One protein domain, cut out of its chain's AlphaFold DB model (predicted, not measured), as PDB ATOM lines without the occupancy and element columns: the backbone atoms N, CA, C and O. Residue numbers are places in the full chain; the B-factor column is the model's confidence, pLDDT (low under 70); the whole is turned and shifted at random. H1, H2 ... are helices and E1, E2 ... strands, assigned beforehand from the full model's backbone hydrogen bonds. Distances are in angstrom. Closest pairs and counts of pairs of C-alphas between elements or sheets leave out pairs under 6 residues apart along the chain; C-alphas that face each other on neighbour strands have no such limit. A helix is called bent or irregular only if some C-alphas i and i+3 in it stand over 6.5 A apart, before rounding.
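AT A GLANCE: This is residues 21 to 109 of the 636 residues of an uncharacterized protein of Edaphochlamys debaryana (UniProt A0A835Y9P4). Three shorter helices, H1, H2 and H3, gather loosely round H4a, the first arm of a long bent helix, H4; its second arm, H4b, runs on beyond them, and residues 104 to 109 stick out at that end. A small strand hairpin, E1 and E2, lies at the opposite end of the long axis. The printed part has 89 residues with four named helices and two named strands, in the order H1, E1, E2, H2, H3, H4; the sheet E1 - E2 is antiparallel, and the class is mostly helix. The whole is compact by its radius of gyration of the C-alphas, 13.2 A, yet elongated, spanning 47 by 25 by 22 A.

HOW THE PARTS SIT: Start with H1, residues 26 to 32, and go on to E1, residues 34 to 36, and E2, residues 41 to 43. E1 and E2 form a hairpin of antiparallel strands, with N 34 and O 43 at 2.9 A and N 36 and O 41 at 3.0 A, within hydrogen-bond range. Next look at H2, residues 46 to 55: it touches H1 at a steep tilt of 53 degrees, opposite ways, the closest C-alphas being those of Tyr 32 and Ala 48, 5.6 A apart. H3, residues 70 to 78, is close to H2 but not clearly touching; their closest C-alphas, of Met 46 and Phe 74, are 7.3 A apart. H4, residues 86 to 108, was assigned as one helix by its hydrogen bonds but is bent: C-alphas 95 and 98 are 6.6 A apart, and its arms H4a, residues 86 to 95, and H4b, residues 98 to 108, stand at a steep tilt of 44 degrees. H3 and H4a touch at a steep tilt of 45 degrees, opposite ways, closest at the C-alphas of Ile 77 and Gly 88, 6.3 A. H1 and H4a are close but not clearly touching, about perpendicular at 81 degrees, with C-alphas 29 and 86 closest at 6.8 A. H4b touches no helix. In H2, H3, H4a and H4b each O i to N i+4 pair is within hydrogen-bond range; in H1, 2 of 3 are.

IN THESE COORDINATES: Find C-alpha 26 at (248.142, 250.654, 182.128); from there H1 runs 10.2 A. E1 and E2 are 6.2 A each. H2 covers 14.4 A and H3 11.7 A. H4a begins at C-alpha 86, (247.518, 246.908, 188.282), and covers 14.5 A; H4b covers 15.2 A and ends at C-alpha 108, (249.011, 223.050, 167.454).

THE WHOLE: The two C-alphas farthest apart, of Thr 37 and Gly 109, are 47.5 A apart. The printed part has no cut. The link from H2 to H3, residues 56 to 69, is long. Mean pLDDT of the printed part is 87.1; look for values under 70 at residue 21 and residues 60 to 67.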
ATOM      1  N   LEU A  21     255.376 241.526 175.312       69.19
ATOM      2  CA  LEU A  21     254.901 240.388 176.070       69.19
ATOM      3  C   LEU A  21     253.388 240.171 175.940       69.19
ATOM      4  O   LEU A  21     252.923 239.118 176.357       69.19
ATOM      5  N   GLY A  22     252.600 241.107 175.400       84.00
ATOM      6  CA  GLY A  22     251.132 241.000 175.424       84.00
ATOM      7  C   GLY A  22     250.573 241.076 176.855       84.00
ATOM      8  O   GLY A  22     249.647 240.353 177.235       84.00
ATOM      9  N   LEU A  23     251.220 241.866 177.718       91.44
ATOM     10  CA  LEU A  23     250.664 242.235 179.020       91.44
ATOM     11  C   LEU A  23     249.667 243.390 178.832       91.44
ATOM     12  O   LEU A  23     249.861 244.220 177.946       91.44
ATOM     13  N   PRO A  24     248.602 243.470 179.646       93.50
ATOM     14  CA  PRO A  24     247.694 244.608 179.599       93.50
ATOM     15  C   PRO A  24     248.451 245.899 179.920       93.50
ATOM     16  O   PRO A  24     249.067 246.020 180.980       93.50
ATOM     17  N   THR A  25     248.355 246.885 179.030       94.69
ATOM     18  CA  THR A  25     248.910 248.221 179.267       94.69
ATOM     19  C   THR A  25     248.166 248.915 180.411       94.69
ATOM     20  O   THR A  25     246.982 248.659 180.662       94.69
ATOM     21  N   TYR A  26     248.813 249.873 181.081       93.94
ATOM     22  CA  TYR A  26     248.142 250.654 182.128       93.94
ATOM     23  C   TYR A  26     246.910 251.413 181.597       93.94
ATOM     24  O   TYR A  26     245.919 251.584 182.306       93.94
ATOM     25  N   ALA A  27     246.931 251.824 180.323       92.12
ATOM     26  CA  ALA A  27     245.793 252.455 179.660       92.12
ATOM     27  C   ALA A  27     244.593 251.498 179.528       92.12
ATOM     28  O   ALA A  27     243.466 251.885 179.851       92.12
ATOM     29  N   GLN A  28     244.832 250.247 179.118       94.81
ATOM     30  CA  GLN A  28     243.806 249.200 179.075       94.81
ATOM     31  C   GLN A  28     243.290 248.879 180.479       94.81
ATOM     32  O   GLN A  28     242.082 248.846 180.689       94.81
ATOM     33  N   PHE A  29     244.173 248.740 181.472       96.69
ATOM     34  CA  PHE A  29     243.769 248.549 182.868       96.69
ATOM     35  C   PHE A  29     242.844 249.674 183.358       96.69
ATOM     36  O   PHE A  29     241.755 249.411 183.871       96.69
ATOM     37  N   LYS A  30     243.225 250.936 183.134       95.62
ATOM     38  CA  LYS A  30     242.471 252.115 183.583       95.62
ATOM     39  C   LYS A  30     241.069 252.212 182.969       95.62
ATOM     40  O   LYS A  30     240.181 252.791 183.588       95.62
ATOM     41  N   LYS A  31     240.844 251.628 181.786       96.44
ATOM     42  CA  LYS A  31     239.521 251.538 181.138       96.44
ATOM     43  C   LYS A  31     238.530 250.683 181.942       96.44
ATOM     44  O   LYS A  31     237.330 250.948 181.892       96.44
ATOM     45  N   TYR A  32     239.025 249.686 182.680       96.19
ATOM     46  CA  TYR A  32     238.217 248.740 183.463       96.19
ATOM     47  C   TYR A  32     238.348 248.914 184.978       96.19
ATOM     48  O   TYR A  32     237.537 248.365 185.725       96.19
ATOM     49  N   ALA A  33     239.353 249.654 185.441       95.44
ATOM     50  CA  ALA A  33     239.592 249.864 186.856       95.44
ATOM     51  C   ALA A  33     238.593 250.852 187.473       95.44
ATOM     52  O   ALA A  33     238.212 251.864 186.884       95.44
ATOM     53  N   THR A  34     238.208 250.568 188.712       92.62
ATOM     54  CA  THR A  34     237.395 251.448 189.553       92.62
ATOM     55  C   THR A  34     238.214 251.852 190.769       92.62
ATOM     56  O   THR A  34     238.976 251.045 191.299       92.62
ATOM     57  N   PHE A  35     238.094 253.105 191.203       92.62
ATOM     58  CA  PHE A  35     238.770 253.546 192.420       92.62
ATOM     59  C   PHE A  35     238.141 252.843 193.629       92.62
ATOM     60  O   PHE A  35     236.927 252.934 193.834       92.62
ATOM     61  N   LYS A  36     238.955 252.124 194.408       87.38
ATOM     62  CA  LYS A  36     238.523 251.427 195.623       87.38
ATOM     63  C   LYS A  36     239.116 252.132 196.834       87.38
ATOM     64  O   LYS A  36     240.332 252.200 196.985       87.38
ATOM     65  N   THR A  37     238.242 252.617 197.712       84.56
ATOM     66  CA  THR A  37     238.628 253.316 198.946       84.56
ATOM     67  C   THR A  37     239.507 252.452 199.843       84.56
ATOM     68  O   THR A  37     240.471 252.956 200.406       84.56
ATOM     69  N   ASP A  38     239.225 251.152 199.907       80.38
ATOM     70  CA  ASP A  38     239.891 250.219 200.825       80.38
ATOM     71  C   ASP A  38     241.341 249.920 200.415       80.38
ATOM     72  O   ASP A  38     242.177 249.621 201.260       80.38
ATOM     73  N   ALA A  39     241.645 250.026 199.118       75.69
ATOM     74  CA  ALA A  39     242.987 249.833 198.571       75.69
ATOM     75  C   ALA A  39     243.741 251.158 198.360       75.69
ATOM     76  O   ALA A  39     244.911 251.129 197.990       75.69
ATOM     77  N   ALA A  40     243.067 252.301 198.548       85.75
ATOM     78  CA  ALA A  40     243.545 253.633 198.171       85.75
ATOM     79  C   ALA A  40     244.089 253.714 196.725       85.75
ATOM     80  O   ALA A  40     244.922 254.565 196.419       85.75
ATOM     81  N   ASP A  41     243.607 252.842 195.835       90.69
ATOM     82  CA  ASP A  41     244.130 252.673 194.479       90.69
ATOM     83  C   ASP A  41     243.018 252.260 193.496       90.69
ATOM     84  O   ASP A  41     241.893 251.899 193.868       90.69
ATOM     85  N   PHE A  42     243.327 252.335 192.206       93.44
ATOM     86  CA  PHE A  42     242.514 251.769 191.144       93.44
ATOM     87  C   PHE A  42     242.634 250.248 191.158       93.44
ATOM     88  O   PHE A  42     243.728 249.689 191.119       93.44
ATOM     89  N   ALA A  43     241.490 249.571 191.174       95.62
ATOM     90  CA  ALA A  43     241.442 248.121 191.159       95.62
ATOM     91  C   ALA A  43     240.326 247.597 190.251       95.62
ATOM     92  O   ALA A  43     239.318 248.260 189.986       95.62
ATOM     93  N   VAL A  44     240.525 246.381 189.763       96.38
ATOM     94  CA  VAL A  44     239.641 245.688 188.828       96.38
ATOM     95  C   VAL A  44     238.985 244.521 189.568       96.38
ATOM     96  O   VAL A  44     239.671 243.706 190.189       96.38
ATOM     97  N   ASP A  45     237.653 244.454 189.538       96.00
ATOM     98  CA  ASP A  45     236.904 243.311 190.071       96.00
ATOM     99  C   ASP A  45     236.935 242.115 189.101       96.00
ATOM    100  O   ASP A  45     237.403 242.222 187.969       96.00
ATOM    101  N   MET A  46     236.430 240.952 189.520       95.06
ATOM    102  CA  MET A  46     236.448 239.742 188.684       95.06
ATOM    103  C   MET A  46     235.783 239.945 187.309       95.06
ATOM    104  O   MET A  46     236.275 239.451 186.294       95.06
ATOM    105  N   ARG A  47     234.662 240.674 187.250       94.25
ATOM    106  CA  ARG A  47     233.893 240.850 186.009       94.25
ATOM    107  C   ARG A  47     234.621 241.781 185.043       94.25
ATOM    108  O   ARG A  47     234.643 241.538 183.839       94.25
ATOM    109  N   ALA A  48     235.215 242.845 185.568       95.31
ATOM    110  CA  ALA A  48     236.037 243.778 184.821       95.31
ATOM    111  C   ALA A  48     237.352 243.122 184.363       95.31
ATOM    112  O   ALA A  48     237.777 243.347 183.232       95.31
ATOM    113  N   LEU A  49     237.928 242.228 185.173       95.56
ATOM    114  CA  LEU A  49     239.119 241.456 184.824       95.56
ATOM    115  C   LEU A  49     238.858 240.511 183.651       95.56
ATOM    116  O   LEU A  49     239.668 240.452 182.736       95.56
ATOM    117  N   GLN A  50     237.724 239.806 183.641       93.62
ATOM    118  CA  GLN A  50     237.348 238.943 182.514       93.62
ATOM    119  C   GLN A  50     237.255 239.730 181.200       93.62
ATOM    120  O   GLN A  50     237.711 239.252 180.167       93.62
ATOM    121  N   ARG A  51     236.710 240.954 181.240       93.88
ATOM    122  CA  ARG A  51     236.632 241.835 180.064       93.88
ATOM    123  C   ARG A  51     238.003 242.349 179.634       93.88
ATOM    124  O   ARG A  51     238.273 242.368 178.440       93.88
ATOM    125  N   LEU A  52     238.850 242.732 180.591       95.00
ATOM    126  CA  LEU A  52     240.220 243.169 180.328       95.00
ATOM    127  C   LEU A  52     241.034 242.047 179.669       95.00
ATOM    128  O   LEU A  52     241.659 242.268 178.641       95.00
ATOM    129  N   LEU A  53     240.981 240.831 180.219       93.31
ATOM    130  CA  LEU A  53     241.698 239.684 179.661       93.31
ATOM    131  C   LEU A  53     241.145 239.256 178.293       93.31
ATOM    132  O   LEU A  53     241.913 238.792 177.456       93.31
ATOM    133  N   ALA A  54     239.842 239.431 178.052       90.88
ATOM    134  CA  ALA A  54     239.249 239.211 176.736       90.88
ATOM    135  C   ALA A  54     239.722 240.242 175.696       90.88
ATOM    136  O   ALA A  54     239.939 239.864 174.555       90.88
ATOM    137  N   GLU A  55     239.911 241.514 176.072       92.94
ATOM    138  CA  GLU A  55     240.485 242.536 175.174       92.94
ATOM    139  C   GLU A  55     241.980 242.306 174.905       92.94
ATOM    140  O   GLU A  55     242.480 242.700 173.859       92.94
ATOM    141  N   CYS A  56     242.693 241.651 175.824       90.81
ATOM    142  CA  CYS A  56     244.091 241.261 175.644       90.81
ATOM    143  C   CYS A  56     244.263 239.868 175.003       90.81
ATOM    144  O   CYS A  56     245.327 239.272 175.151       90.81
ATOM    145  N   ASP A  57     243.220 239.327 174.365       87.81
ATOM    146  CA  ASP A  57     243.233 238.045 173.649       87.81
ATOM    147  C   ASP A  57     243.683 236.823 174.480       87.81
ATOM    148  O   ASP A  57     244.145 235.823 173.937       87.81
ATOM    149  N   TYR A  58     243.460 236.806 175.803       85.50
ATOM    150  CA  TYR A  58     243.767 235.632 176.651       85.50
ATOM    151  C   TYR A  58     242.819 234.431 176.417       85.50
ATOM    152  O   TYR A  58     242.747 233.525 177.246       85.50
ATOM    153  N   GLY A  59     242.057 234.408 175.318       73.50
ATOM    154  CA  GLY A  59     241.203 233.279 174.929       73.50
ATOM    155  C   GLY A  59     240.047 232.971 175.891       73.50
ATOM    156  O   GLY A  59     239.432 231.917 175.789       73.50
ATOM    157  N   LEU A  60     239.711 233.871 176.822       68.69
ATOM    158  CA  LEU A  60     238.669 233.676 177.846       68.69
ATOM    159  C   LEU A  60     237.241 233.920 177.319       68.69
ATOM    160  O   LEU A  60     236.399 234.508 178.001       68.69
ATOM    161  N   GLY A  61     236.959 233.486 176.091       61.16
ATOM    162  CA  GLY A  61     235.619 233.555 175.517       61.16
ATOM    163  C   GLY A  61     234.613 232.742 176.337       61.16
ATOM    164  O   GLY A  61     234.946 231.704 176.916       61.16
ATOM    165  N   ALA A  62     233.363 233.210 176.378       46.34
ATOM    166  CA  ALA A  62     232.256 232.512 177.024       46.34
ATOM    167  C   ALA A  62     232.018 231.150 176.343       46.34
ATOM    168  O   ALA A  62     231.276 231.057 175.371       46.34
ATOM    169  N   GLY A  63     232.678 230.102 176.843       55.47
ATOM    170  CA  GLY A  63     232.481 228.718 176.403       55.47
ATOM    171  C   GLY A  63     233.725 227.957 175.936       55.47
ATOM    172  O   GLY A  63     233.586 226.783 175.613       55.47
ATOM    173  N   GLY A  64     234.927 228.541 175.920       50.22
ATOM    174  CA  GLY A  64     236.064 227.836 175.323       50.22
ATOM    175  C   GLY A  64     237.423 228.327 175.774       50.22
ATOM    176  O   GLY A  64     238.051 229.069 175.041       50.22
ATOM    177  N   LEU A  65     237.842 227.898 176.968       53.72
ATOM    178  CA  LEU A  65     239.210 227.531 177.376       53.72
ATOM    179  C   LEU A  65     239.213 227.461 178.907       53.72
ATOM    180  O   LEU A  65     238.924 228.436 179.596       53.72
ATOM    181  N   GLY A  66     239.431 226.256 179.434       56.22
ATOM    182  CA  GLY A  66     239.170 225.839 180.814       56.22
ATOM    183  C   GLY A  66     240.061 226.464 181.887       56.22
ATOM    184  O   GLY A  66     240.639 225.749 182.699       56.22
ATOM    185  N   LEU A  67     240.112 227.788 181.972       64.19
ATOM    186  CA  LEU A  67     240.643 228.513 183.120       64.19
ATOM    187  C   LEU A  67     239.605 228.549 184.252       64.19
ATOM    188  O   LEU A  67     239.295 229.597 184.813       64.19
ATOM    189  N   GLY A  68     239.093 227.369 184.625       74.88
ATOM    190  CA  GLY A  68     238.296 227.186 185.844       74.88
ATOM    191  C   GLY A  68     239.053 227.613 187.108       74.88
ATOM    192  O   GLY A  68     238.440 227.892 188.133       74.88
ATOM    193  N   ASP A  69     240.376 227.751 187.001       83.00
ATOM    194  CA  ASP A  69     241.259 228.261 188.043       83.00
ATOM    195  C   ASP A  69     241.275 229.794 188.134       83.00
ATOM    196  O   ASP A  69     241.825 230.321 189.097       83.00
ATOM    197  N   LEU A  70     240.706 230.543 187.177       91.19
ATOM    198  CA  LEU A  70     240.745 232.012 187.205       91.19
ATOM    199  C   LEU A  70     240.118 232.589 188.491       91.19
ATOM    200  O   LEU A  70     240.758 233.440 189.110       91.19
ATOM    201  N   PRO A  71     238.949 232.106 188.973       92.12
ATOM    202  CA  PRO A  71     238.425 232.480 190.287       92.12
ATOM    203  C   PRO A  71     239.366 232.160 191.448       92.12
ATOM    204  O   PRO A  71     239.492 232.963 192.370       92.12
ATOM    205  N   ILE A  72     240.062 231.022 191.389       92.00
ATOM    206  CA  ILE A  72     240.990 230.576 192.437       92.00
ATOM    207  C   ILE A  72     242.229 231.479 192.460       92.00
ATOM    208  O   ILE A  72     242.618 231.982 193.514       92.00
ATOM    209  N   LEU A  73     242.819 231.746 191.293       93.31
ATOM    210  CA  LEU A  73     243.977 232.625 191.149       93.31
ATOM    211  C   LEU A  73     243.630 234.060 191.548       93.31
ATOM    212  O   LEU A  73     244.376 234.674 192.309       93.31
ATOM    213  N   PHE A  74     242.470 234.568 191.129       95.19
ATOM    214  CA  PHE A  74     241.982 235.874 191.558       95.19
ATOM    215  C   PHE A  74     241.822 235.957 193.075       95.19
ATOM    216  O   PHE A  74     242.320 236.902 193.683       95.19
ATOM    217  N   ALA A  75     241.180 234.969 193.704       94.12
ATOM    218  CA  ALA A  75     241.020 234.930 195.156       94.12
ATOM    219  C   ALA A  75     242.380 234.877 195.876       94.12
ATOM    220  O   ALA A  75     242.570 235.551 196.886       94.12
ATOM    221  N   SER A  76     243.353 234.143 195.322       94.81
ATOM    222  CA  SER A  76     244.699 234.033 195.898       94.81
ATOM    223  C   SER A  76     245.512 235.334 195.821       94.81
ATOM    224  O   SER A  76     246.276 235.636 196.739       94.81
ATOM    225  N   ILE A  77     245.345 236.123 194.750       95.12
ATOM    226  CA  ILE A  77     246.118 237.354 194.519       95.12
ATOM    227  C   ILE A  77     245.426 238.569 195.149       95.12
ATOM    228  O   ILE A  77     246.106 239.419 195.717       95.12
ATOM    229  N   SER A  78     244.093 238.640 195.100       93.50
ATOM    230  CA  SER A  78     243.317 239.799 195.576       93.50
ATOM    231  C   SER A  78     243.306 239.984 197.093       93.50
ATOM    232  O   SER A  78     242.842 241.027 197.539       93.50
ATOM    233  N   LYS A  79     243.799 239.006 197.875       74.88
ATOM    234  CA  LYS A  79     243.982 239.039 199.344       74.88
ATOM    235  C   LYS A  79     242.974 239.950 200.071       74.88
ATOM    236  O   LYS A  79     243.237 241.129 200.258       74.88
ATOM    237  N   GLN A  80     241.832 239.400 200.494       73.38
ATOM    238  CA  GLN A  80     240.727 240.070 201.220       73.38
ATOM    239  C   GLN A  80     240.056 241.284 200.538       73.38
ATOM    240  O   GLN A  80     238.882 241.520 200.802       73.38
ATOM    241  N   SER A  81     240.717 242.010 199.632       84.88
ATOM    242  CA  SER A  81     240.178 243.229 199.011       84.88
ATOM    243  C   SER A  81     239.099 242.965 197.953       84.88
ATOM    244  O   SER A  81     238.369 243.872 197.556       84.88
ATOM    245  N   GLY A  82     239.001 241.725 197.457       92.69
ATOM    246  CA  GLY A  82     238.052 241.345 196.406       92.69
ATOM    247  C   GLY A  82     238.303 242.024 195.051       92.69
ATOM    248  O   GLY A  82     237.449 241.942 194.169       92.69
ATOM    249  N   ALA A  83     239.450 242.684 194.873       95.38
ATOM    250  CA  ALA A  83     239.850 243.355 193.641       95.38
ATOM    251  C   ALA A  83     241.360 243.197 193.388       95.38
ATOM    252  O   ALA A  83     242.124 242.854 194.289       95.38
ATOM    253  N   LEU A  84     241.803 243.423 192.150       96.12
ATOM    254  CA  LEU A  84     243.222 243.415 191.781       96.12
ATOM    255  C   LEU A  84     243.684 244.815 191.386       96.12
ATOM    256  O   LEU A  84     243.097 245.430 190.497       96.12
ATOM    257  N   THR A  85     244.762 245.288 192.009       96.44
ATOM    258  CA  THR A  85     245.528 246.451 191.532       96.44
ATOM    259  C   THR A  85     246.222 246.121 190.208       96.44
ATOM    260  O   THR A  85     246.261 244.959 189.790       96.44
ATOM    261  N   PHE A  86     246.802 247.124 189.544       95.94
ATOM    262  CA  PHE A  86     247.518 246.908 188.282       95.94
ATOM    263  C   PHE A  86     248.626 245.852 188.417       95.94
ATOM    264  O   PHE A  86     248.701 244.919 187.621       95.94
ATOM    265  N   GLU A  87     249.409 245.917 189.496       94.81
ATOM    266  CA  GLU A  87     250.437 244.917 189.802       94.81
ATOM    267  C   GLU A  87     249.840 243.513 190.011       94.81
ATOM    268  O   GLU A  87     250.384 242.516 189.528       94.81
ATOM    269  N   GLY A  88     248.677 243.426 190.668       95.75
ATOM    270  CA  GLY A  88     247.936 242.175 190.835       95.75
ATOM    271  C   GLY A  88     247.502 241.561 189.501       95.75
ATOM    272  O   GLY A  88     247.620 240.348 189.312       95.75
ATOM    273  N   VAL A  89     247.062 242.392 188.550       96.19
ATOM    274  CA  VAL A  89     246.713 241.961 187.188       96.19
ATOM    275  C   VAL A  89     247.950 241.480 186.428       96.19
ATOM    276  O   VAL A  89     247.908 240.405 185.827       96.19
ATOM    277  N   LEU A  90     249.071 242.206 186.494       95.69
ATOM    278  CA  LEU A  90     250.323 241.784 185.852       95.69
ATOM    279  C   LEU A  90     250.825 240.452 186.418       95.69
ATOM    280  O   LEU A  90     251.218 239.558 185.665       95.69
ATOM    281  N   ARG A  91     250.762 240.275 187.744       95.56
ATOM    282  CA  ARG A  91     251.120 239.016 188.406       95.56
ATOM    283  C   ARG A  91     250.239 237.863 187.937       95.56
ATOM    284  O   ARG A  91     250.762 236.789 187.654       95.56
ATOM    285  N   LEU A  92     248.931 238.082 187.821       95.12
ATOM    286  CA  LEU A  92     248.009 237.079 187.294       95.12
ATOM    287  C   LEU A  92     248.358 236.706 185.844       95.12
ATOM    288  O   LEU A  92     248.484 235.522 185.541       95.12
ATOM    289  N   CYS A  93     248.580 237.689 184.967       94.50
ATOM    290  CA  CYS A  93     248.913 237.451 183.558       94.50
ATOM    291  C   CYS A  93     250.211 236.640 183.398       94.50
ATOM    292  O   CYS A  93     250.270 235.721 182.581       94.50
ATOM    293  N   ARG A  94     251.223 236.900 184.238       93.94
ATOM    294  CA  ARG A  94     252.473 236.117 184.278       93.94
ATOM    295  C   ARG A  94     252.251 234.651 184.675       93.94
ATOM    296  O   ARG A  94     252.961 233.786 184.177       93.94
ATOM    297  N   ILE A  95     251.265 234.355 185.528       93.62
ATOM    298  CA  ILE A  95     250.896 232.974 185.901       93.62
ATOM    299  C   ILE A  95     250.110 232.289 184.776       93.62
ATOM    300  O   ILE A  95     250.283 231.092 184.533       93.62
ATOM    301  N   LEU A  96     249.240 233.035 184.090       91.94
ATOM    302  CA  LEU A  96     248.393 232.507 183.021       91.94
ATOM    303  C   LEU A  96     249.182 232.196 181.746       91.94
ATOM    304  O   LEU A  96     248.919 231.178 181.109       91.94
ATOM    305  N   ARG A  97     250.170 233.019 181.384       89.00
ATOM    306  CA  ARG A  97     250.852 232.906 180.087       89.00
ATOM    307  C   ARG A  97     251.533 231.552 179.833       89.00
ATOM    308  O   ARG A  97     251.261 230.976 178.784       89.00
ATOM    309  N   PRO A  98     252.342 230.979 180.746       89.06
ATOM    310  CA  PRO A  98     252.944 229.663 180.515       89.06
ATOM    311  C   PRO A  98     251.893 228.563 180.318       89.06
ATOM    312  O   PRO A  98     252.122 227.601 179.588       89.06
ATOM    313  N   ARG A  99     250.724 228.707 180.957       87.00
ATOM    314  CA  ARG A  99     249.608 227.770 180.801       87.00
ATOM    315  C   ARG A  99     248.948 227.922 179.434       87.00
ATOM    316  O   ARG A  99     248.694 226.910 178.796       87.00
ATOM    317  N   MET A 100     248.736 229.154 178.974       85.00
ATOM    318  CA  MET A 100     248.191 229.435 177.642       85.00
ATOM    319  C   MET A 100     249.118 228.931 176.536       85.00
ATOM    320  O   MET A 100     248.665 228.173 175.689       85.00
ATOM    321  N   ALA A 101     250.422 229.208 176.619       86.25
ATOM    322  CA  ALA A 101     251.406 228.693 175.664       86.25
ATOM    323  C   ALA A 101     251.430 227.152 175.626       86.25
ATOM    324  O   ALA A 101     251.560 226.537 174.567       86.25
ATOM    325  N   LYS A 102     251.251 226.492 176.781       85.62
ATOM    326  CA  LYS A 102     251.123 225.029 176.842       85.62
ATOM    327  C   LYS A 102     249.841 224.533 176.166       85.62
ATOM    328  O   LYS A 102     249.865 223.514 175.489       85.62
ATOM    329  N   VAL A 103     248.728 225.243 176.328       82.62
ATOM    330  CA  VAL A 103     247.470 224.891 175.658       82.62
ATOM    331  C   VAL A 103     247.570 225.121 174.150       82.62
ATOM    332  O   VAL A 103     247.180 224.248 173.384       82.62
ATOM    333  N   GLU A 104     248.152 226.235 173.713       84.25
ATOM    334  CA  GLU A 104     248.384 226.540 172.298       84.25
ATOM    335  C   GLU A 104     249.291 225.502 171.633       84.25
ATOM    336  O   GLU A 104     248.958 225.001 170.564       84.25
ATOM    337  N   THR A 105     250.388 225.104 172.285       86.12
ATOM    338  CA  THR A 105     251.272 224.039 171.776       86.12
ATOM    339  C   THR A 105     250.577 222.678 171.717       86.12
ATOM    340  O   THR A 105     250.763 221.950 170.744       86.12
ATOM    341  N   CYS A 106     249.724 222.344 172.690       78.56
ATOM    342  CA  CYS A 106     248.890 221.140 172.625       78.56
ATOM    343  C   CYS A 106     247.882 221.192 171.467       78.56
ATOM    344  O   CYS A 106     247.695 220.193 170.779       78.56
ATOM    345  N   MET A 107     247.261 222.347 171.222       78.12
ATOM    346  CA  MET A 107     246.296 222.534 170.131       78.12
ATOM    347  C   MET A 107     246.964 222.554 168.749       78.12
ATOM    348  O   MET A 107     246.373 222.094 167.773       78.12
ATOM    349  N   ALA A 108     248.199 223.051 168.667       83.00
ATOM    350  CA  ALA A 108     249.011 223.050 167.454       83.00
ATOM    351  C   ALA A 108     249.572 221.657 167.104       83.00
ATOM    352  O   ALA A 108     250.019 221.442 165.978       83.00
ATOM    353  N   GLY A 109     249.533 220.699 168.039       83.94
ATOM    354  CA  GLY A 109     249.898 219.309 167.786       83.94
ATOM    355  C   GLY A 109     249.007 218.677 166.709       83.94
ATOM    356  O   GLY A 109     247.783 218.642 166.826       83.94
TER     357      GLY A 109